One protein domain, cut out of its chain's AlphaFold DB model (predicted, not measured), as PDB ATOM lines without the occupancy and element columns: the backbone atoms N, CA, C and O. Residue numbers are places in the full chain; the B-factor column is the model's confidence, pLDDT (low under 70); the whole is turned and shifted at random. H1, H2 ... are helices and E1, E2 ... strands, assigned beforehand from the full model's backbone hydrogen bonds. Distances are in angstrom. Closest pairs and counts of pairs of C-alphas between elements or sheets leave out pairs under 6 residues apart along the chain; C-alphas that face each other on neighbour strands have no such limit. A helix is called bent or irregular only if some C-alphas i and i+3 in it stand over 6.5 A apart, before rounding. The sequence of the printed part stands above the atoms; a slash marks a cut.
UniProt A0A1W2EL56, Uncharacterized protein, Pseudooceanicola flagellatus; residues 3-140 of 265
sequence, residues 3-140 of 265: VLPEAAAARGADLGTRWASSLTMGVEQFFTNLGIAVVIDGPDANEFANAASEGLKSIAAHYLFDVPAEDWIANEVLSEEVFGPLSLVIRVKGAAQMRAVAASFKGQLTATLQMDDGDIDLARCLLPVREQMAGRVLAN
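AT A GLANCE: This is residues 3 to 140 of the 265 residues of an uncharacterized protein of Pseudooceanicola flagellatus (UniProt A0A1W2EL56). The picture is a three-stranded parallel sheet with helices on both faces and a second, two-stranded sheet next to it: E2, E3 and E1 lie side by side in one sheet, and past its edge strand E1, across a gap, E4 and E5 pair as the second small sheet. H1 and H2 cover one face of the three-stranded sheet, H5 covers part of the other with the short H3 on that same face but beside the strands, and H6 packs on E4 and E5 next to H5. The printed part has 138 residues, with six named helices and five named strands in the order H1 E1 H2 E2 H3 H4 E3 H5 E4 H6 E5. The sheets have the orders E1 E3 E2 and E4 E5, both all parallel; the class is mixed, helices and strands. The whole is compact, with a radius of gyration of the C-alphas of 14.0 A and spans of 39 by 30 by 26 A.

IN THESE COORDINATES: Find C-alpha 5 at (39.824, 68.264, 142.108), where H1 begins; it covers residues 5 to 24, 25.0 A long, and is irregular, with C-alphas 10 and 13 8.8 A apart and a kink of 91 degrees near residue 12. Next read E1, residues 35 to 40, 16.7 A, and H2, residues 43 to 56, 19.9 A. E2 is residues 63 to 68, and the short H3, residues 69 to 74, and H4, residues 76 to 79, follow it. Go on to E3, residues 86 to 92, 19.8 A, which begins at C-alpha 86 (47.991, 45.310, 142.085). H5 is residues 95 to 104, 14.4 A, and E4 is residues 108 to 114, 17.1 A. H6, residues 117 to 133, spans 23.9 A and is irregular too, with C-alphas 118 and 121 7.6 A apart and a kink of 53 degrees near residue 125. E5, residues 134 to 139, ends at C-alpha 139 (54.054, 67.647, 144.023).

HOW THE PARTS SIT: Start at the larger sheet, where N 37 is 2.9 A from O 88 between E1 and E3, and N 67 is 2.8 A from O 89 between E2 and E3, both within hydrogen-bond range. The sheet E1 E3 E2 and its helices make three layers, helices on both faces of a sheet: H1 and H2 are on one face, H3 and H5 on the other. H1 is over E1 at a height of 10.0 A, and H2 runs along the strands at 9.9 A. H1 and H2 touch, with the C-alphas of Gly 16 and Ala 52 closest at 4.2 A, at a shallow tilt of 13 degrees, the same way. On the opposite face H5 is over E1 and E3, and its closest C-alpha pair with H3 is Ile 73 and Val 101, 6.7 A; these two touch. H4 is only just not on the sheet, with 4 pairs of C-alphas within 10 A. E1, H2, E2 make a split strand-helix-strand unit, two parallel strands of one sheet with E3 between them and a helix linking them; E2, H3 H4, E3 and E4, H6, E5 make strand-helix-strand units, whose strands are neighbours. The three crossovers are right-handed. E1 and E4 are near each other, with 5 pairs of C-alphas within 10 A. Between E4 and E5, N 138 is 2.8 A from O 111. H6 touches H5, closest at the C-alphas of Ala 103 and Val 129, 6.3 A, at a shallow tilt of 16 degrees; it touches H1 only at their ends. Every O i to N i+4 pair is within hydrogen-bond range in H2, H3 and H5; in H1 it is 14 of 16 and in H6 9 of 13, while H4 is too short for such a pair.

THE WHOLE: The two C-alphas farthest apart are those of Ala 60 and Asp 121, 39.5 A. The printed part, residues 3 to 140, has no cut, and no link is long. The mean pLDDT of the printed part is 86.5; look at residues 25 to 34 and residue 60 for the model's values under 70.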
ATOM      1  N   VAL A   3      44.857  62.835 144.019       96.25
ATOM      2  CA  VAL A   3      44.492  63.661 142.873       96.25
ATOM      3  C   VAL A   3      43.473  64.678 143.355       96.25
ATOM      4  O   VAL A   3      42.386  64.309 143.801       96.25
ATOM      5  N   LEU A   4      43.884  65.944 143.369       96.25
ATOM      6  CA  LEU A   4      43.055  67.052 143.822       96.25
ATOM      7  C   LEU A   4      42.085  67.484 142.704       96.25
ATOM      8  O   LEU A   4      42.352  67.188 141.538       96.25
ATOM      9  N   PRO A   5      40.922  68.071 143.050       95.75
ATOM     10  CA  PRO A   5      39.824  68.264 142.108       95.75
ATOM     11  C   PRO A   5      40.179  69.103 140.877       95.75
ATOM     12  O   PRO A   5      39.807  68.697 139.782       95.75
ATOM     13  N   GLU A   6      40.928  70.201 141.005       95.00
ATOM     14  CA  GLU A   6      41.269  71.019 139.829       95.00
ATOM     15  C   GLU A   6      42.231  70.272 138.898       95.00
ATOM     16  O   GLU A   6      42.029  70.241 137.685       95.00
ATOM     17  N   ALA A   7      43.221  69.568 139.455       94.62
ATOM     18  CA  ALA A   7      44.092  68.696 138.668       94.62
ATOM     19  C   ALA A   7      43.350  67.512 138.022       94.62
ATOM     20  O   ALA A   7      43.714  67.087 136.921       94.62
ATOM     21  N   ALA A   8      42.336  66.957 138.694       95.00
ATOM     22  CA  ALA A   8      41.495  65.896 138.146       95.00
ATOM     23  C   ALA A   8      40.683  66.412 136.953       95.00
ATOM     24  O   ALA A   8      40.729  65.804 135.888       95.00
ATOM     25  N   ALA A   9      40.021  67.558 137.104       95.56
ATOM     26  CA  ALA A   9      39.230  68.178 136.048       95.56
ATOM     27  C   ALA A   9      40.091  68.601 134.847       95.56
ATOM     28  O   ALA A   9      39.708  68.419 133.695       95.56
ATOM     29  N   ALA A  10      41.284  69.145 135.097       94.88
ATOM     30  CA  ALA A  10      42.155  69.620 134.029       94.88
ATOM     31  C   ALA A  10      42.887  68.483 133.297       94.88
ATOM     32  O   ALA A  10      43.169  68.591 132.102       94.88
ATOM     33  N   ARG A  11      43.296  67.431 134.022       95.25
ATOM     34  CA  ARG A  11      44.294  66.456 133.545       95.25
ATOM     35  C   ARG A  11      44.017  65.015 133.986       95.25
ATOM     36  O   ARG A  11      44.935  64.198 133.955       95.25
ATOM     37  N   GLY A  12      42.791  64.671 134.381       92.81
ATOM     38  CA  GLY A  12      42.432  63.358 134.938       92.81
ATOM     39  C   GLY A  12      42.879  62.177 134.075       92.81
ATOM     40  O   GLY A  12      43.572  61.284 134.568       92.81
ATOM     41  N   ALA A  13      42.580  62.210 132.775       93.94
ATOM     42  CA  ALA A  13      43.001  61.172 131.835       93.94
ATOM     43  C   ALA A  13      44.539  61.059 131.707       93.94
ATOM     44  O   ALA A  13      45.086  59.964 131.845       93.94
ATOM     45  N   ASP A  14      45.252  62.180 131.520       94.25
ATOM     46  CA  ASP A  14      46.729  62.202 131.453       94.25
ATOM     47  C   ASP A  14      47.353  61.641 132.738       94.25
ATOM     48  O   ASP A  14      48.263  60.811 132.703       94.25
ATOM     49  N   LEU A  15      46.824  62.055 133.891       94.75
ATOM     50  CA  LEU A  15      47.260  61.576 135.194       94.75
ATOM     51  C   LEU A  15      47.049  60.069 135.347       94.75
ATOM     52  O   LEU A  15      47.934  59.405 135.885       94.75
ATOM     53  N   GLY A  16      45.932  59.525 134.856       92.06
ATOM     54  CA  GLY A  16      45.656  58.088 134.857       92.06
ATOM     55  C   GLY A  16      46.674  57.309 134.026       92.06
ATOM     56  O   GLY A  16      47.300  56.371 134.528       92.06
ATOM     57  N   THR A  17      46.929  57.748 132.791       91.88
ATOM     58  CA  THR A  17      47.928  57.132 131.903       91.88
ATOM     59  C   THR A  17      49.342  57.202 132.485       91.88
ATOM     60  O   THR A  17      50.074  56.211 132.493       91.88
ATOM     61  N   ARG A  18      49.745  58.360 133.016       90.69
ATOM     62  CA  ARG A  18      51.083  58.549 133.602       90.69
ATOM     63  C   ARG A  18      51.253  57.792 134.907       90.69
ATOM     64  O   ARG A  18      52.341  57.287 135.178       90.69
ATOM     65  N   TRP A  19      50.191  57.672 135.697       90.75
ATOM     66  CA  TRP A  19      50.201  56.835 136.885       90.75
ATOM     67  C   TRP A  19      50.379  55.365 136.520       90.75
ATOM     68  O   TRP A  19      51.299  54.744 137.047       90.75
ATOM     69  N   ALA A  20      49.602  54.846 135.563       88.62
ATOM     70  CA  ALA A  20      49.783  53.495 135.036       88.62
ATOM     71  C   ALA A  20      51.226  53.272 134.564       88.62
ATOM     72  O   ALA A  20      51.880  52.337 135.015       88.62
ATOM     73  N   SER A  21      51.777  54.191 133.766       86.38
ATOM     74  CA  SER A  21      53.179  54.126 133.343       86.38
ATOM     75  C   SER A  21      54.151  54.123 134.528       86.38
ATOM     76  O   SER A  21      55.103  53.353 134.535       86.38
ATOM     77  N   SER A  22      53.912  54.920 135.571       84.75
ATOM     78  CA  SER A  22      54.777  54.926 136.757       84.75
ATOM     79  C   SER A  22      54.766  53.602 137.524       84.75
ATOM     80  O   SER A  22      55.774  53.247 138.128       84.75
ATOM     81  N   LEU A  23      53.652  52.867 137.475       81.00
ATOM     82  CA  LEU A  23      53.527  51.528 138.054       81.00
ATOM     83  C   LEU A  23      54.229  50.474 137.188       81.00
ATOM     84  O   LEU A  23      54.707  49.471 137.711       81.00
ATOM     85  N   THR A  24      54.325  50.708 135.874       74.00
ATOM     86  CA  THR A  24      55.001  49.809 134.923       74.00
ATOM     87  C   THR A  24      56.499  50.087 134.788       74.00
ATOM     88  O   THR A  24      57.257  49.263 134.271       74.00
ATOM     89  N   MET A  25      56.971  51.246 135.246       68.06
ATOM     90  CA  MET A  25      58.388  51.588 135.244       68.06
ATOM     91  C   MET A  25      59.134  50.751 136.292       68.06
ATOM     92  O   MET A  25      59.293  51.155 137.440       68.06
ATOM     93  N   GLY A  26      59.628  49.583 135.870       54.12
ATOM     94  CA  GLY A  26      60.489  48.721 136.684       54.12
ATOM     95  C   GLY A  26      59.818  47.485 137.287       54.12
ATOM     96  O   GLY A  26      60.254  47.060 138.359       54.12
ATOM     97  N   VAL A  27      58.837  46.877 136.596       49.09
ATOM     98  CA  VAL A  27      58.090  45.650 137.004       49.09
ATOM     99  C   VAL A  27      58.972  44.402 137.266       49.09
ATOM    100  O   VAL A  27      58.456  43.319 137.494       49.09
ATOM    101  N   GLU A  28      60.302  44.519 137.322       41.84
ATOM    102  CA  GLU A  28      61.207  43.424 137.714       41.84
ATOM    103  C   GLU A  28      62.221  43.782 138.820       41.84
ATOM    104  O   GLU A  28      62.970  42.912 139.263       41.84
ATOM    105  N   GLN A  29      62.268  45.029 139.309       44.56
ATOM    106  CA  GLN A  29      63.343  45.470 140.221       44.56
ATOM    107  C   GLN A  29      62.894  46.293 141.436       44.56
ATOM    108  O   GLN A  29      63.655  46.399 142.400       44.56
ATOM    109  N   PHE A  30      61.674  46.839 141.432       45.50
ATOM    110  CA  PHE A  30      61.208  47.779 142.460       45.50
ATOM    111  C   PHE A  30      59.815  47.448 142.992       45.50
ATOM    112  O   PHE A  30      58.985  48.338 143.165       45.50
ATOM    113  N   PHE A  31      59.555  46.170 143.284       44.31
ATOM    114  CA  PHE A  31      58.376  45.782 144.054       44.31
ATOM    115  C   PHE A  31      58.467  46.411 145.448       44.31
ATOM    116  O   PHE A  31      59.070  45.839 146.347       44.31
ATOM    117  N   THR A  32      57.911  47.604 145.617       45.22
ATOM    118  CA  THR A  32      57.505  48.146 146.912       45.22
ATOM    119  C   THR A  32      56.237  48.957 146.697       45.22
ATOM    120  O   THR A  32      56.232  49.937 145.953       45.22
ATOM    121  N   ASN A  33      55.213  48.509 147.404       49.66
ATOM    122  CA  ASN A  33      53.863  49.005 147.571       49.66
ATOM    123  C   ASN A  33      52.894  49.038 146.381       49.66
ATOM    124  O   ASN A  33      53.205  49.399 145.247       49.66
ATOM    125  N   LEU A  34      51.657  48.722 146.749       63.31
ATOM    126  CA  LEU A  34      50.429  48.934 146.019       63.31
ATOM    127  C   LEU A  34      50.387  50.349 145.443       63.31
ATOM    128  O   LEU A  34      50.528  51.345 146.164       63.31
ATOM    129  N   GLY A  35      50.138  50.457 144.142       80.50
ATOM    130  CA  GLY A  35      49.765  51.735 143.562       80.50
ATOM    131  C   GLY A  35      48.435  52.171 144.161       80.50
ATOM    132  O   GLY A  35      47.403  51.681 143.724       80.50
ATOM    133  N   ILE A  36      48.432  53.093 145.127       91.19
ATOM    134  CA  ILE A  36      47.189  53.663 145.672       91.19
ATOM    135  C   ILE A  36      46.999  55.080 145.143       91.19
ATOM    136  O   ILE A  36      47.854  55.947 145.361       91.19
ATOM    137  N   ALA A  37      45.869  55.335 144.494       93.44
ATOM    138  CA  ALA A  37      45.388  56.664 144.136       93.44
ATOM    139  C   ALA A  37      44.137  57.002 144.957       93.44
ATOM    140  O   ALA A  37      43.300  56.142 145.175       93.44
ATOM    141  N   VAL A  38      44.006  58.242 145.423       95.75
ATOM    142  CA  VAL A  38      42.817  58.761 146.116       95.75
ATOM    143  C   VAL A  38      42.272  59.905 145.276       95.75
ATOM    144  O   VAL A  38      43.006  60.867 145.033       95.75
ATOM    145  N   VAL A  39      41.019  59.803 144.833       96.31
ATOM    146  CA  VAL A  39      40.391  60.759 143.903       96.31
ATOM    147  C   VAL A  39      38.966  61.064 144.360       96.31
ATOM    148  O   VAL A  39      38.273  60.176 144.863       96.31
ATOM    149  N   ILE A  40      38.535  62.323 144.222       96.50
ATOM    150  CA  ILE A  40      37.149  62.708 144.518       96.50
ATOM    151  C   ILE A  40      36.222  62.078 143.483       96.50
ATOM    152  O   ILE A  40      36.451  62.231 142.292       96.50
ATOM    153  N   ASP A  41      35.195  61.374 143.945       96.12
ATOM    154  CA  ASP A  41      34.257  60.678 143.082       96.12
ATOM    155  C   ASP A  41      33.494  61.645 142.168       96.12
ATOM    156  O   ASP A  41      33.089  62.733 142.582       96.12
ATOM    157  N   GLY A  42      33.322  61.243 140.911       94.06
ATOM    158  CA  GLY A  42      32.821  62.105 139.849       94.06
ATOM    159  C   GLY A  42      33.294  61.680 138.453       94.06
ATOM    160  O   GLY A  42      33.990  60.667 138.312       94.06
ATOM    161  N   PRO A  43      32.923  62.442 137.406       95.31
ATOM    162  CA  PRO A  43      33.321  62.157 136.027       95.31
ATOM    163  C   PRO A  43      34.846  62.126 135.865       95.31
ATOM    164  O   PRO A  43      35.370  61.176 135.292       95.31
ATOM    165  N   ASP A  44      35.559  63.071 136.473       94.38
ATOM    166  CA  ASP A  44      37.021  63.174 136.377       94.38
ATOM    167  C   ASP A  44      37.735  61.956 136.988       94.38
ATOM    168  O   ASP A  44      38.747  61.475 136.476       94.38
ATOM    169  N   ALA A  45      37.180  61.397 138.068       92.88
ATOM    170  CA  ALA A  45      37.692  60.167 138.665       92.88
ATOM    171  C   ALA A  45      37.439  58.941 137.785       92.88
ATOM    172  O   ALA A  45      38.283  58.045 137.733       92.88
ATOM    173  N   ASN A  46      36.318  58.908 137.058       95.06
ATOM    174  CA  ASN A  46      36.056  57.861 136.073       95.06
ATOM    175  C   ASN A  46      37.028  57.952 134.900       95.06
ATOM    176  O   ASN A  46      37.560  56.930 134.478       95.06
ATOM    177  N   GLU A  47      37.306  59.156 134.403       95.44
ATOM    178  CA  GLU A  47      38.303  59.363 133.352       95.44
ATOM    179  C   GLU A  47      39.697  58.921 133.798       95.44
ATOM    180  O   GLU A  47      40.360  58.166 133.086       95.44
ATOM    181  N   PHE A  48      40.108  59.312 135.007       95.94
ATOM    182  CA  PHE A  48      41.361  58.862 135.606       95.94
ATOM    183  C   PHE A  48      41.434  57.332 135.709       95.94
ATOM    184  O   PHE A  48      42.410  56.727 135.256       95.94
ATOM    185  N   ALA A  49      40.410  56.689 136.282       94.50
ATOM    186  CA  ALA A  49      40.384  55.241 136.482       94.50
ATOM    187  C   ALA A  49      40.358  54.474 135.151       94.50
ATOM    188  O   ALA A  49      41.070  53.480 135.003       94.50
ATOM    189  N   ASN A  50      39.605  54.959 134.160       95.38
ATOM    190  CA  ASN A  50      39.550  54.372 132.822       95.38
ATOM    191  C   ASN A  50      40.899  54.485 132.104       95.38
ATOM    192  O   ASN A  50      41.381  53.496 131.553       95.38
ATOM    193  N   ALA A  51      41.537  55.658 132.148       94.31
ATOM    194  CA  ALA A  51      42.848  55.869 131.540       94.31
ATOM    195  C   ALA A  51      43.943  55.032 132.219       94.31
ATOM    196  O   ALA A  51      44.814  54.481 131.540       94.31
ATOM    197  N   ALA A  52      43.884  54.896 133.547       91.81
ATOM    198  CA  ALA A  52      44.775  54.016 134.293       91.81
ATOM    199  C   ALA A  52      44.550  52.544 133.916       91.81
ATOM    200  O   ALA A  52      45.506  51.841 133.606       91.81
ATOM    201  N   SER A  53      43.293  52.093 133.890       92.12
ATOM    202  CA  SER A  53      42.919  50.731 133.496       92.12
ATOM    203  C   SER A  53      43.432  50.393 132.096       92.12
ATOM    204  O   SER A  53      44.104  49.380 131.918       92.12
ATOM    205  N   GLU A  54      43.209  51.277 131.120       92.56
ATOM    206  CA  GLU A  54      43.702  51.098 129.752       92.56
ATOM    207  C   GLU A  54      45.231  50.992 129.705       92.56
ATOM    208  O   GLU A  54      45.767  50.064 129.101       92.56
ATOM    209  N   GLY A  55      45.940  51.886 130.403       87.25
ATOM    210  CA  GLY A  55      47.403  51.868 130.466       87.25
ATOM    211  C   GLY A  55      47.986  50.627 131.151       87.25
ATOM    212  O   GLY A  55      49.127  50.257 130.880       87.25
ATOM    213  N   LEU A  56      47.218  49.967 132.021       86.31
ATOM    214  CA  LEU A  56      47.634  48.757 132.732       86.31
ATOM    215  C   LEU A  56      47.340  47.468 131.946       86.31
ATOM    216  O   LEU A  56      47.968  46.450 132.231       86.31
ATOM    217  N   LYS A  57      46.466  47.490 130.925       85.94
ATOM    218  CA  LYS A  57      46.118  46.298 130.114       85.94
ATOM    219  C   LYS A  57      47.317  45.638 129.437       85.94
ATOM    220  O   LYS A  57      47.291  44.436 129.189       85.94
ATOM    221  N   SER A  58      48.361  46.405 129.122       77.44
ATOM    222  CA  SER A  58      49.582  45.867 128.512       77.44
ATOM    223  C   SER A  58      50.450  45.063 129.487       77.44
ATOM    224  O   SER A  58      51.400  44.414 129.053       77.44
ATOM    225  N   ILE A  59      50.161  45.105 130.792       75.88
ATOM    226  CA  ILE A  59      50.847  44.309 131.810       75.88
ATOM    227  C   ILE A  59      50.039  43.040 132.058       75.88
ATOM    228  O   ILE A  59      48.880  43.088 132.476       75.88
ATOM    229  N   ALA A  60      50.662  41.884 131.846       69.06
ATOM    230  CA  ALA A  60      50.028  40.615 132.163       69.06
ATOM    231  C   ALA A  60      49.676  40.544 133.663       69.06
ATOM    232  O   ALA A  60      50.529  40.770 134.519       69.06
ATOM    233  N   ALA A  61      48.423  40.184 133.958       76.38
ATOM    234  CA  ALA A  61      47.905  39.941 135.306       76.38
ATOM    235  C   ALA A  61      47.932  41.144 136.276       76.38
ATOM    236  O   ALA A  61      48.015  40.932 137.486       76.38
ATOM    237  N   HIS A  62      47.829  42.387 135.780       82.88
ATOM    238  CA  HIS A  62      47.647  43.549 136.659       82.88
ATOM    239  C   HIS A  62      46.189  43.731 137.080       82.88
ATOM    240  O   HIS A  62      45.296  43.796 136.237       82.88
ATOM    241  N   TYR A  63      45.953  43.856 138.386       86.25
ATOM    242  CA  TYR A  63      44.625  44.077 138.955       86.25
ATOM    243  C   TYR A  63      44.477  45.522 139.428       86.25
ATOM    244  O   TYR A  63      45.252  46.000 140.256       86.25
ATOM    245  N   LEU A  64      43.462  46.212 138.913       89.50
ATOM    246  CA  LEU A  64      43.053  47.531 139.377       89.50
ATOM    247  C   LEU A  64      41.700  47.399 140.073       89.50
ATOM    248  O   LEU A  64      40.729  46.998 139.436       89.50
ATOM    249  N   PHE A  65      41.636  47.743 141.357       91.44
ATOM    250  CA  PHE A  65      40.374  47.772 142.093       91.44
ATOM    251  C   PHE A  65      39.942  49.207 142.359       91.44
ATOM    252  O   PHE A  65      40.760  50.072 142.674       91.44
ATOM    253  N   ASP A  66      38.639  49.429 142.260       92.88
ATOM    254  CA  ASP A  66      37.983  50.669 142.643       92.88
ATOM    255  C   ASP A  66      37.311  50.445 144.005       92.88
ATOM    256  O   ASP A  66      36.555  49.488 144.177       92.88
ATOM    257  N   VAL A  67      37.671  51.257 144.997       94.19
ATOM    258  CA  VAL A  67      37.325  51.050 146.406       94.19
ATOM    259  C   VAL A  67      36.682  52.322 146.956       94.19
ATOM    260  O   VAL A  67      37.311  53.385 146.936       94.19
ATOM    261  N   PRO A  68      35.462  52.265 147.507       95.44
ATOM    262  CA  PRO A  68      34.888  53.416 148.183       95.44
ATOM    263  C   PRO A  68      35.639  53.694 149.493       95.44
ATOM    264  O   PRO A  68      36.103  52.792 150.194       95.44
ATOM    265  N   ALA A  69      35.775  54.970 149.848       94.50
ATOM    266  CA  ALA A  69      36.519  55.380 151.035       94.50
ATOM    267  C   ALA A  69      35.958  54.817 152.349       94.50
ATOM    268  O   ALA A  69      36.705  54.672 153.315       94.50
ATOM    269  N   GLU A  70      34.664  54.507 152.403       94.25
ATOM    270  CA  GLU A  70      34.038  53.845 153.545       94.25
ATOM    271  C   GLU A  70      34.638  52.456 153.787       94.25
ATOM    272  O   GLU A  70      35.029  52.157 154.916       94.25
ATOM    273  N   ASP A  71      34.793  51.658 152.729       93.06
ATOM    274  CA  ASP A  71      35.365  50.311 152.810       93.06
ATOM    275  C   ASP A  71      36.850  50.374 153.173       93.06
ATOM    276  O   ASP A  71      37.315  49.605 154.013       93.06
ATOM    277  N   TRP A  72      37.581  51.349 152.618       93.44
ATOM    278  CA  TRP A  72      38.974  51.609 152.990       93.44
ATOM    279  C   TRP A  72      39.139  51.898 154.486       93.44
ATOM    280  O   TRP A  72      40.050  51.381 155.130       93.44
ATOM    281  N   ILE A  73      38.278  52.750 155.048       91.00
ATOM    282  CA  ILE A  73      38.351  53.134 156.464       91.00
ATOM    283  C   ILE A  73      37.890  51.984 157.368       91.00
ATOM    284  O   ILE A  73      38.439  51.812 158.455       91.00
ATOM    285  N   ALA A  74      36.892  51.208 156.940       91.06
ATOM    286  CA  ALA A  74      36.345  50.103 157.718       91.06
ATOM    287  C   ALA A  74      37.248  48.858 157.729       91.06
ATOM    288  O   ALA A  74      37.184  48.074 158.678       91.06
ATOM    289  N   ASN A  75      38.078  48.661 156.700       88.75
ATOM    290  CA  ASN A  75      38.872  47.450 156.525       88.75
ATOM    291  C   ASN A  75      40.382  47.733 156.494       88.75
ATOM    292  O   ASN A  75      40.956  48.068 155.458       88.75
ATOM    293  N   GLU A  76      41.054  47.499 157.624       83.75
ATOM    294  CA  GLU A  76      42.507  47.678 157.736       83.75
ATOM    295  C   GLU A  76      43.323  46.772 156.801       83.75
ATOM    296  O   GLU A  76      44.449  47.134 156.454       83.75
ATOM    297  N   VAL A  77      42.774  45.631 156.365       85.81
ATOM    298  CA  VAL A  77      43.468  44.688 155.471       85.81
ATOM    299  C   VAL A  77      43.724  45.317 154.101       85.81
ATOM    300  O   VAL A  77      44.745  45.045 153.481       85.81
ATOM    301  N   LEU A  78      42.861  46.236 153.652       84.81
ATOM    302  CA  LEU A  78      43.061  46.960 152.390       84.81
ATOM    303  C   LEU A  78      44.316  47.847 152.414       84.81
ATOM    304  O   LEU A  78      44.851  48.183 151.361       84.81
ATOM    305  N   SER A  79      44.797  48.211 153.607       83.56
ATOM    306  CA  SER A  79      46.030  48.983 153.795       83.56
ATOM    307  C   SER A  79      47.293  48.122 153.873       83.56
ATOM    308  O   SER A  79      48.387  48.682 154.006       83.56
ATOM    309  N   GLU A  80      47.175  46.791 153.853       82.81
ATOM    310  CA  GLU A  80      48.333  45.902 153.869       82.81
ATOM    311  C   GLU A  80      49.067  45.918 152.528       82.81
ATOM    312  O   GLU A  80      48.483  45.999 151.448       82.81
ATOM    313  N   GLU A  81      50.394  45.863 152.608       77.44
ATOM    314  CA  GLU A  81      51.244  45.915 151.429       77.44
ATOM    315  C   GLU A  81      51.204  44.575 150.689       77.44
ATOM    316  O   GLU A  81      51.666  43.551 151.196       77.44
ATOM    317  N   VAL A  82      50.700  44.597 149.454       76.81
ATOM    318  CA  VAL A  82      50.773  43.460 148.534       76.81
ATOM    319  C   VAL A  82      51.867  43.729 147.510       76.81
ATOM    320  O   VAL A  82      51.790  44.670 146.721       76.81
ATOM    321  N   PHE A  83      52.891  42.878 147.509       74.56
ATOM    322  CA  PHE A  83      53.943  42.901 146.499       74.56
ATOM    323  C   PHE A  83      53.438  42.187 145.246       74.56
ATOM    324  O   PHE A  83      53.313  40.964 145.223       74.56
ATOM    325  N   GLY A  84      53.131  42.953 144.205       72.62
ATOM    326  CA  GLY A  84      52.654  42.408 142.942       72.62
ATOM    327  C   GLY A  84      52.003  43.470 142.061       72.62
ATOM    328  O   GLY A  84      51.917  44.633 142.462       72.62
ATOM    329  N   PRO A  85      51.547  43.082 140.862       77.94
ATOM    330  CA  PRO A  85      50.881  43.972 139.918       77.94
ATOM    331  C   PRO A  85      49.437  44.247 140.380       77.94
ATOM    332  O   PRO A  85      48.466  43.786 139.789       77.94
ATOM    333  N   LEU A  86      49.284  44.943 141.509       85.12
ATOM    334  CA  LEU A  86      47.991  45.310 142.085       85.12
ATOM    335  C   LEU A  86      47.975  46.803 142.404       85.12
ATOM    336  O   LEU A  86      48.963  47.395 142.848       85.12
ATOM    337  N   SER A  87      46.853  47.454 142.128       88.25
ATOM    338  CA  SER A  87      46.649  48.874 142.403       88.25
ATOM    339  C   SER A  87      45.217  49.144 142.851       88.25
ATOM    340  O   SER A  87      44.293  48.437 142.453       88.25
ATOM    341  N   LEU A  88      45.041  50.171 143.681       92.00
ATOM    342  CA  LEU A  88      43.748  50.612 144.199       92.00
ATOM    343  C   LEU A  88      43.495  52.071 143.821       92.00
ATOM    344  O   LEU A  88      44.369  52.928 143.981       92.00
ATOM    345  N   VAL A  89      42.271  52.362 143.403       95.06
ATOM    346  CA  VAL A  89      41.720  53.716 143.330       95.06
ATOM    347  C   VAL A  89      40.699  53.852 144.449       95.06
ATOM    348  O   VAL A  89      39.725  53.114 144.489       95.06
ATOM    349  N   ILE A  90      40.931  54.779 145.374       96.00
ATOM    350  CA  ILE A  90      40.035  55.072 146.487       96.00
ATOM    351  C   ILE A  90      39.164  56.270 146.114       96.00
ATOM    352  O   ILE A  90      39.679  57.380 145.926       96.00
ATOM    353  N   ARG A  91      37.850  56.056 146.052       96.94
ATOM    354  CA  ARG A  91      36.842  57.082 145.751       96.94
ATOM    355  C   ARG A  91      36.410  57.787 147.023       96.94
ATOM    356  O   ARG A  91      35.921  57.152 147.955       96.94
ATOM    357  N   VAL A  92      36.566  59.105 147.064       97.06
ATOM    358  CA  VAL A  92      36.130  59.938 148.197       97.06
ATOM    359  C   VAL A  92      35.045  60.915 147.754       97.06
ATOM    360  O   VAL A  92      35.140  61.527 146.706       97.06
ATOM    361  N   LYS A  93      34.033  61.161 148.576       95.81
ATOM    362  CA  LYS A  93      32.924  62.089 148.286       95.81
ATOM    363  C   LYS A  93      33.322  63.568 148.328       95.81
ATOM    364  O   LYS A  93      32.513  64.438 148.028       95.81
ATOM    365  N   GLY A  94      34.546  63.879 148.759       95.12
ATOM    366  CA  GLY A  94      35.055  65.246 148.794       95.12
ATOM    367  C   GLY A  94      36.278  65.434 149.687       95.12
ATOM    368  O   GLY A  94      36.810  64.493 150.283       95.12
ATOM    369  N   ALA A  95      36.699  66.691 149.826       92.69
ATOM    370  CA  ALA A  95      37.920  67.082 150.533       92.69
ATOM    371  C   ALA A  95      37.978  66.621 152.002       92.69
ATOM    372  O   ALA A  95      39.041  66.255 152.500       92.69
ATOM    373  N   ALA A  96      36.847  66.628 152.716       93.31
ATOM    374  CA  ALA A  96      36.805  66.186 154.111       93.31
ATOM    375  C   ALA A  96      37.089  64.683 154.245       93.31
ATOM    376  O   ALA A  96      37.910  64.286 155.072       93.31
ATOM    377  N   GLN A  97      36.474  63.861 153.391       94.62
ATOM    378  CA  GLN A  97      36.709  62.419 153.380       94.62
ATOM    379  C   GLN A  97      38.110  62.086 152.855       94.62
ATOM    380  O   GLN A  97      38.765  61.206 153.401       94.62
ATOM    381  N   MET A  98      38.632  62.857 151.894       95.31
ATOM    382  CA  MET A  98      40.028  62.750 151.460       95.31
ATOM    383  C   MET A  98      41.008  62.942 152.622       95.31
ATOM    384  O   MET A  98      41.965  62.181 152.748       95.31
ATOM    385  N   ARG A  99      40.766  63.927 153.499       92.25
ATOM    386  CA  ARG A  99      41.576  64.130 154.711       92.25
ATOM    387  C   ARG A  99      41.441  62.975 155.705       92.25
ATOM    388  O   ARG A  99      42.433  62.610 156.326       92.25
ATOM    389  N   ALA A 100      40.250  62.397 155.847       92.38
ATOM    390  CA  ALA A 100      40.034  61.242 156.718       92.38
ATOM    391  C   ALA A 100      40.796  60.003 156.215       92.38
ATOM    392  O   ALA A 100      41.555  59.403 156.973       92.38
ATOM    393  N   VAL A 101      40.684  59.691 154.919       93.50
ATOM    394  CA  VAL A 101      41.472  58.640 154.253       93.50
ATOM    395  C   VAL A 101      42.964  58.937 154.375       93.50
ATOM    396  O   VAL A 101      43.763  58.052 154.658       93.50
ATOM    397  N   ALA A 102      43.362  60.203 154.231       91.38
ATOM    398  CA  ALA A 102      44.740  60.603 154.440       91.38
ATOM    399  C   ALA A 102      45.221  60.270 155.872       91.38
ATOM    400  O   ALA A 102      46.312  59.733 156.054       91.38
ATOM    401  N   ALA A 103      44.426  60.564 156.892       89.81
ATOM    402  CA  ALA A 103      44.801  60.299 158.276       89.81
ATOM    403  C   ALA A 103      44.841  58.798 158.627       89.81
ATOM    404  O   ALA A 103      45.545  58.435 159.566       89.81
ATOM    405  N   SER A 104      44.126  57.935 157.894       90.00
ATOM    406  CA  SER A 104      44.084  56.493 158.184       90.00
ATOM    407  C   SER A 104      45.316  55.724 157.698       90.00
ATOM    408  O   SER A 104      45.600  54.635 158.196       90.00
ATOM    409  N   PHE A 105      46.084  56.281 156.759       87.75
ATOM    410  CA  PHE A 105      47.290  55.622 156.272       87.75
ATOM    411  C   PHE A 105      48.345  55.468 157.375       87.75
ATOM    412  O   PHE A 105      48.787  56.432 158.005       87.75
ATOM    413  N   LYS A 106      48.848  54.239 157.515       83.62
ATOM    414  CA  LYS A 106      50.095  53.944 158.231       83.62
ATOM    415  C   LYS A 106      51.274  54.551 157.456       83.62
ATOM    416  O   LYS A 106      51.137  54.934 156.294       83.62
ATOM    417  N   GLY A 107      52.431  54.688 158.100       82.38
ATOM    418  CA  GLY A 107      53.532  55.443 157.504       82.38
ATOM    419  C   GLY A 107      54.077  54.839 156.200       82.38
ATOM    420  O   GLY A 107      54.129  53.624 156.026       82.38
ATOM    421  N   GLN A 108      54.440  55.723 155.271       83.19
ATOM    422  CA  GLN A 108      54.749  55.435 153.871       83.19
ATOM    423  C   GLN A 108      56.156  55.915 153.504       83.19
ATOM    424  O   GLN A 108      56.722  56.806 154.140       83.19
ATOM    425  N   LEU A 109      56.719  55.376 152.420       83.69
ATOM    426  CA  LEU A 109      57.951  55.925 151.840       83.69
ATOM    427  C   LEU A 109      57.688  57.262 151.148       83.69
ATOM    428  O   LEU A 109      58.456  58.212 151.296       83.69
ATOM    429  N   THR A 110      56.595  57.331 150.389       86.00
ATOM    430  CA  THR A 110      56.261  58.506 149.591       86.00
ATOM    431  C   THR A 110      54.787  58.866 149.696       86.00
ATOM    432  O   THR A 110      53.930  58.013 149.917       86.00
ATOM    433  N   ALA A 111      54.490  60.147 149.519       90.06
ATOM    434  CA  ALA A 111      53.157  60.641 149.228       90.06
ATOM    435  C   ALA A 111      53.241  61.631 148.071       90.06
ATOM    436  O   ALA A 111      54.150  62.447 148.024       90.06
ATOM    437  N   THR A 112      52.275  61.587 147.164       91.50
ATOM    438  CA  THR A 112      52.206  62.510 146.027       91.50
ATOM    439  C   THR A 112      50.906  63.288 146.089       91.50
ATOM    440  O   THR A 112      49.860  62.666 146.295       91.50
ATOM    441  N   LEU A 113      50.976  64.594 145.846       93.94
ATOM    442  CA  LEU A 113      49.842  65.448 145.507       93.94
ATOM    443  C   LEU A 113      49.904  65.773 144.008       93.94
ATOM    444  O   LEU A 113      50.913  66.295 143.540       93.94
ATOM    445  N   GLN A 114      48.853  65.438 143.265       95.50
ATOM    446  CA  GLN A 114      48.598  65.981 141.932       95.50
ATOM    447  C   GLN A 114      47.652  67.164 142.120       95.50
ATOM    448  O   GLN A 114      46.560  66.974 142.650       95.50
ATOM    449  N   MET A 115      48.104  68.365 141.774       95.25
ATOM    450  CA  MET A 115      47.433  69.620 142.098       95.25
ATOM    451  C   MET A 115      47.687  70.682 141.029       95.25
ATOM    452  O   MET A 115      48.789  70.737 140.481       95.25
ATOM    453  N   ASP A 116      46.700  71.539 140.798       93.94
ATOM    454  CA  ASP A 116      46.847  72.781 140.029       93.94
ATOM    455  C   ASP A 116      46.560  74.003 140.935       93.94
ATOM    456  O   ASP A 116      46.351  73.855 142.143       93.94
ATOM    457  N   ASP A 117      46.613  75.228 140.401       92.88
ATOM    458  CA  ASP A 117      46.595  76.461 141.215       92.88
ATOM    459  C   ASP A 117      45.342  76.602 142.102       92.88
ATOM    460  O   ASP A 117      45.430  77.099 143.227       92.88
ATOM    461  N   GLY A 118      44.181  76.122 141.647       91.31
ATOM    462  CA  GLY A 118      42.949  76.159 142.443       91.31
ATOM    463  C   GLY A 118      42.919  75.150 143.604       91.31
ATOM    464  O   GLY A 118      42.119  75.290 144.525       91.31
ATOM    465  N   ASP A 119      43.842  74.184 143.637       93.31
ATOM    466  CA  ASP A 119      43.922  73.171 144.692       93.31
ATOM    467  C   ASP A 119      44.811  73.586 145.879       93.31
ATOM    468  O   ASP A 119      44.946  72.831 146.849       93.31
ATOM    469  N   ILE A 120      45.446  74.765 145.828       92.31
ATOM    470  CA  ILE A 120      46.465  75.195 146.803       92.31
ATOM    471  C   ILE A 120      45.966  75.099 148.249       92.31
ATOM    472  O   ILE A 120      46.698  74.631 149.126       92.31
ATOM    473  N   ASP A 121      44.728  75.505 148.520       91.06
ATOM    474  CA  ASP A 121      44.193  75.486 149.883       91.06
ATOM    475  C   ASP A 121      43.929  74.062 150.383       91.06
ATOM    476  O   ASP A 121      44.222  73.736 151.538       91.06
ATOM    477  N   LEU A 122      43.471  73.165 149.507       90.25
ATOM    478  CA  LEU A 122      43.323  71.752 149.849       90.25
ATOM    479  C   LEU A 122      44.686  71.078 150.048       90.25
ATOM    480  O   LEU A 122      44.864  70.322 151.008       90.25
ATOM    481  N   ALA A 123      45.668  71.395 149.202       91.12
ATOM    482  CA  ALA A 123      47.034  70.909 149.333       91.12
ATOM    483  C   ALA A 123      47.663  71.345 150.667       91.12
ATOM    484  O   ALA A 123      48.228  70.511 151.375       91.12
ATOM    485  N   ARG A 124      47.490  72.613 151.068       90.31
ATOM    486  CA  ARG A 124      47.930  73.135 152.377       90.31
ATOM    487  C   ARG A 124      47.294  72.390 153.545       90.31
ATOM    488  O   ARG A 124      47.976  72.102 154.523       90.31
ATOM    489  N   CYS A 125      46.013  72.046 153.439       89.06
ATOM    490  CA  CYS A 125      45.320  71.265 154.462       89.06
ATOM    491  C   CYS A 125      45.811  69.809 154.541       89.06
ATOM    492  O   CYS A 125      45.804  69.218 155.621       89.06
ATOM    493  N   LEU A 126      46.213  69.208 153.417       87.94
ATOM    494  CA  LEU A 126      46.682  67.821 153.371       87.94
ATOM    495  C   LEU A 126      48.152  67.682 153.775       87.94
ATOM    496  O   LEU A 126      48.516  66.674 154.383       87.94
ATOM    497  N   LEU A 127      48.990  68.674 153.468       86.50
ATOM    498  CA  LEU A 127      50.442  68.602 153.626       86.50
ATOM    499  C   LEU A 127      50.900  68.177 155.040       86.50
ATOM    500  O   LEU A 127      51.686  67.232 155.114       86.50
ATOM    501  N   PRO A 128      50.364  68.716 156.156       82.69
ATOM    502  CA  PRO A 128      50.792  68.310 157.499       82.69
ATOM    503  C   PRO A 128      50.533  66.827 157.796       82.69
ATOM    504  O   PRO A 128      51.357  66.148 158.408       82.69
ATOM    505  N   VAL A 129      49.400  66.292 157.324       78.19
ATOM    506  CA  VAL A 129      49.058  64.867 157.471       78.19
ATOM    507  C   VAL A 129      50.023  64.012 156.647       78.19
ATOM    508  O   VAL A 129      50.450  62.941 157.077       78.19
ATOM    509  N   ARG A 130      50.403  64.493 155.459       72.75
ATOM    510  CA  ARG A 130      51.334  63.797 154.564       72.75
ATOM    511  C   ARG A 130      52.759  63.784 155.112       72.75
ATOM    512  O   ARG A 130      53.379  62.732 155.070       72.75
ATOM    513  N   GLU A 131      53.257  64.892 155.653       78.75
ATOM    514  CA  GLU A 131      54.601  64.995 156.254       78.75
ATOM    515  C   GLU A 131      54.763  64.094 157.482       78.75
ATOM    516  O   GLU A 131      55.843  63.573 157.767       78.75
ATOM    517  N   GLN A 132      53.676  63.880 158.223       76.12
ATOM    518  CA  GLN A 132      53.684  62.939 159.335       76.12
ATOM    519  C   GLN A 132      53.696  61.486 158.856       76.12
ATOM    520  O   GLN A 132      54.280  60.638 159.528       76.12
ATOM    521  N   MET A 133      53.098  61.199 157.702       79.19
ATOM    522  CA  MET A 133      52.936  59.847 157.181       79.19
ATOM    523  C   MET A 133      54.105  59.400 156.289       79.19
ATOM    524  O   MET A 133      54.574  58.274 156.428       79.19
ATOM    525  N   ALA A 134      54.584  60.246 155.376       84.38
ATOM    526  CA  ALA A 134      55.586  59.908 154.368       84.38
ATOM    527  C   ALA A 134      56.939  60.565 154.652       84.38
ATOM    528  O   ALA A 134      56.993  61.721 155.057       84.38
ATOM    529  N   GLY A 135      58.046  59.866 154.379       79.88
ATOM    530  CA  GLY A 135      59.365  60.509 154.456       79.88
ATOM    531  C   GLY A 135      59.670  61.425 153.272       79.88
ATOM    532  O   GLY A 135      60.494  62.325 153.405       79.88
ATOM    533  N   ARG A 136      58.988  61.247 152.134       85.38
ATOM    534  CA  ARG A 136      59.104  62.129 150.969       85.38
ATOM    535  C   ARG A 136      57.736  62.496 150.412       85.38
ATOM    536  O   ARG A 136      56.955  61.616 150.055       85.38
ATOM    537  N   VAL A 137      57.474  63.792 150.285       87.75
ATOM    538  CA  VAL A 137      56.266  64.314 149.635       87.75
ATOM    539  C   VAL A 137      56.639  64.877 148.265       87.75
ATOM    540  O   VAL A 137      57.597  65.637 148.153       87.75
ATOM    541  N   LEU A 138      55.909  64.479 147.224       88.44
ATOM    542  CA  LEU A 138      56.064  64.966 145.855       88.44
ATOM    543  C   LEU A 138      54.853  65.820 145.468       88.44
ATOM    544  O   LEU A 138      53.719  65.472 145.799       88.44
ATOM    545  N   ALA A 139      55.091  66.886 144.710       90.88
ATOM    546  CA  ALA A 139      54.054  67.647 144.023       90.88
ATOM    547  C   ALA A 139      54.178  67.392 142.515       90.88
ATOM    548  O   ALA A 139      55.273  67.505 141.965       90.88
ATOM    549  N   ASN A 140      53.078  67.012 141.866       91.75
ATOM    550  CA  ASN A 140      52.977  66.793 140.418       91.75
ATOM    551  C   ASN A 140      54.010  65.817 139.816       91.75
ATOM    552  O   ASN A 140      54.370  65.905 138.642       91.75
TER     553      ASN A 140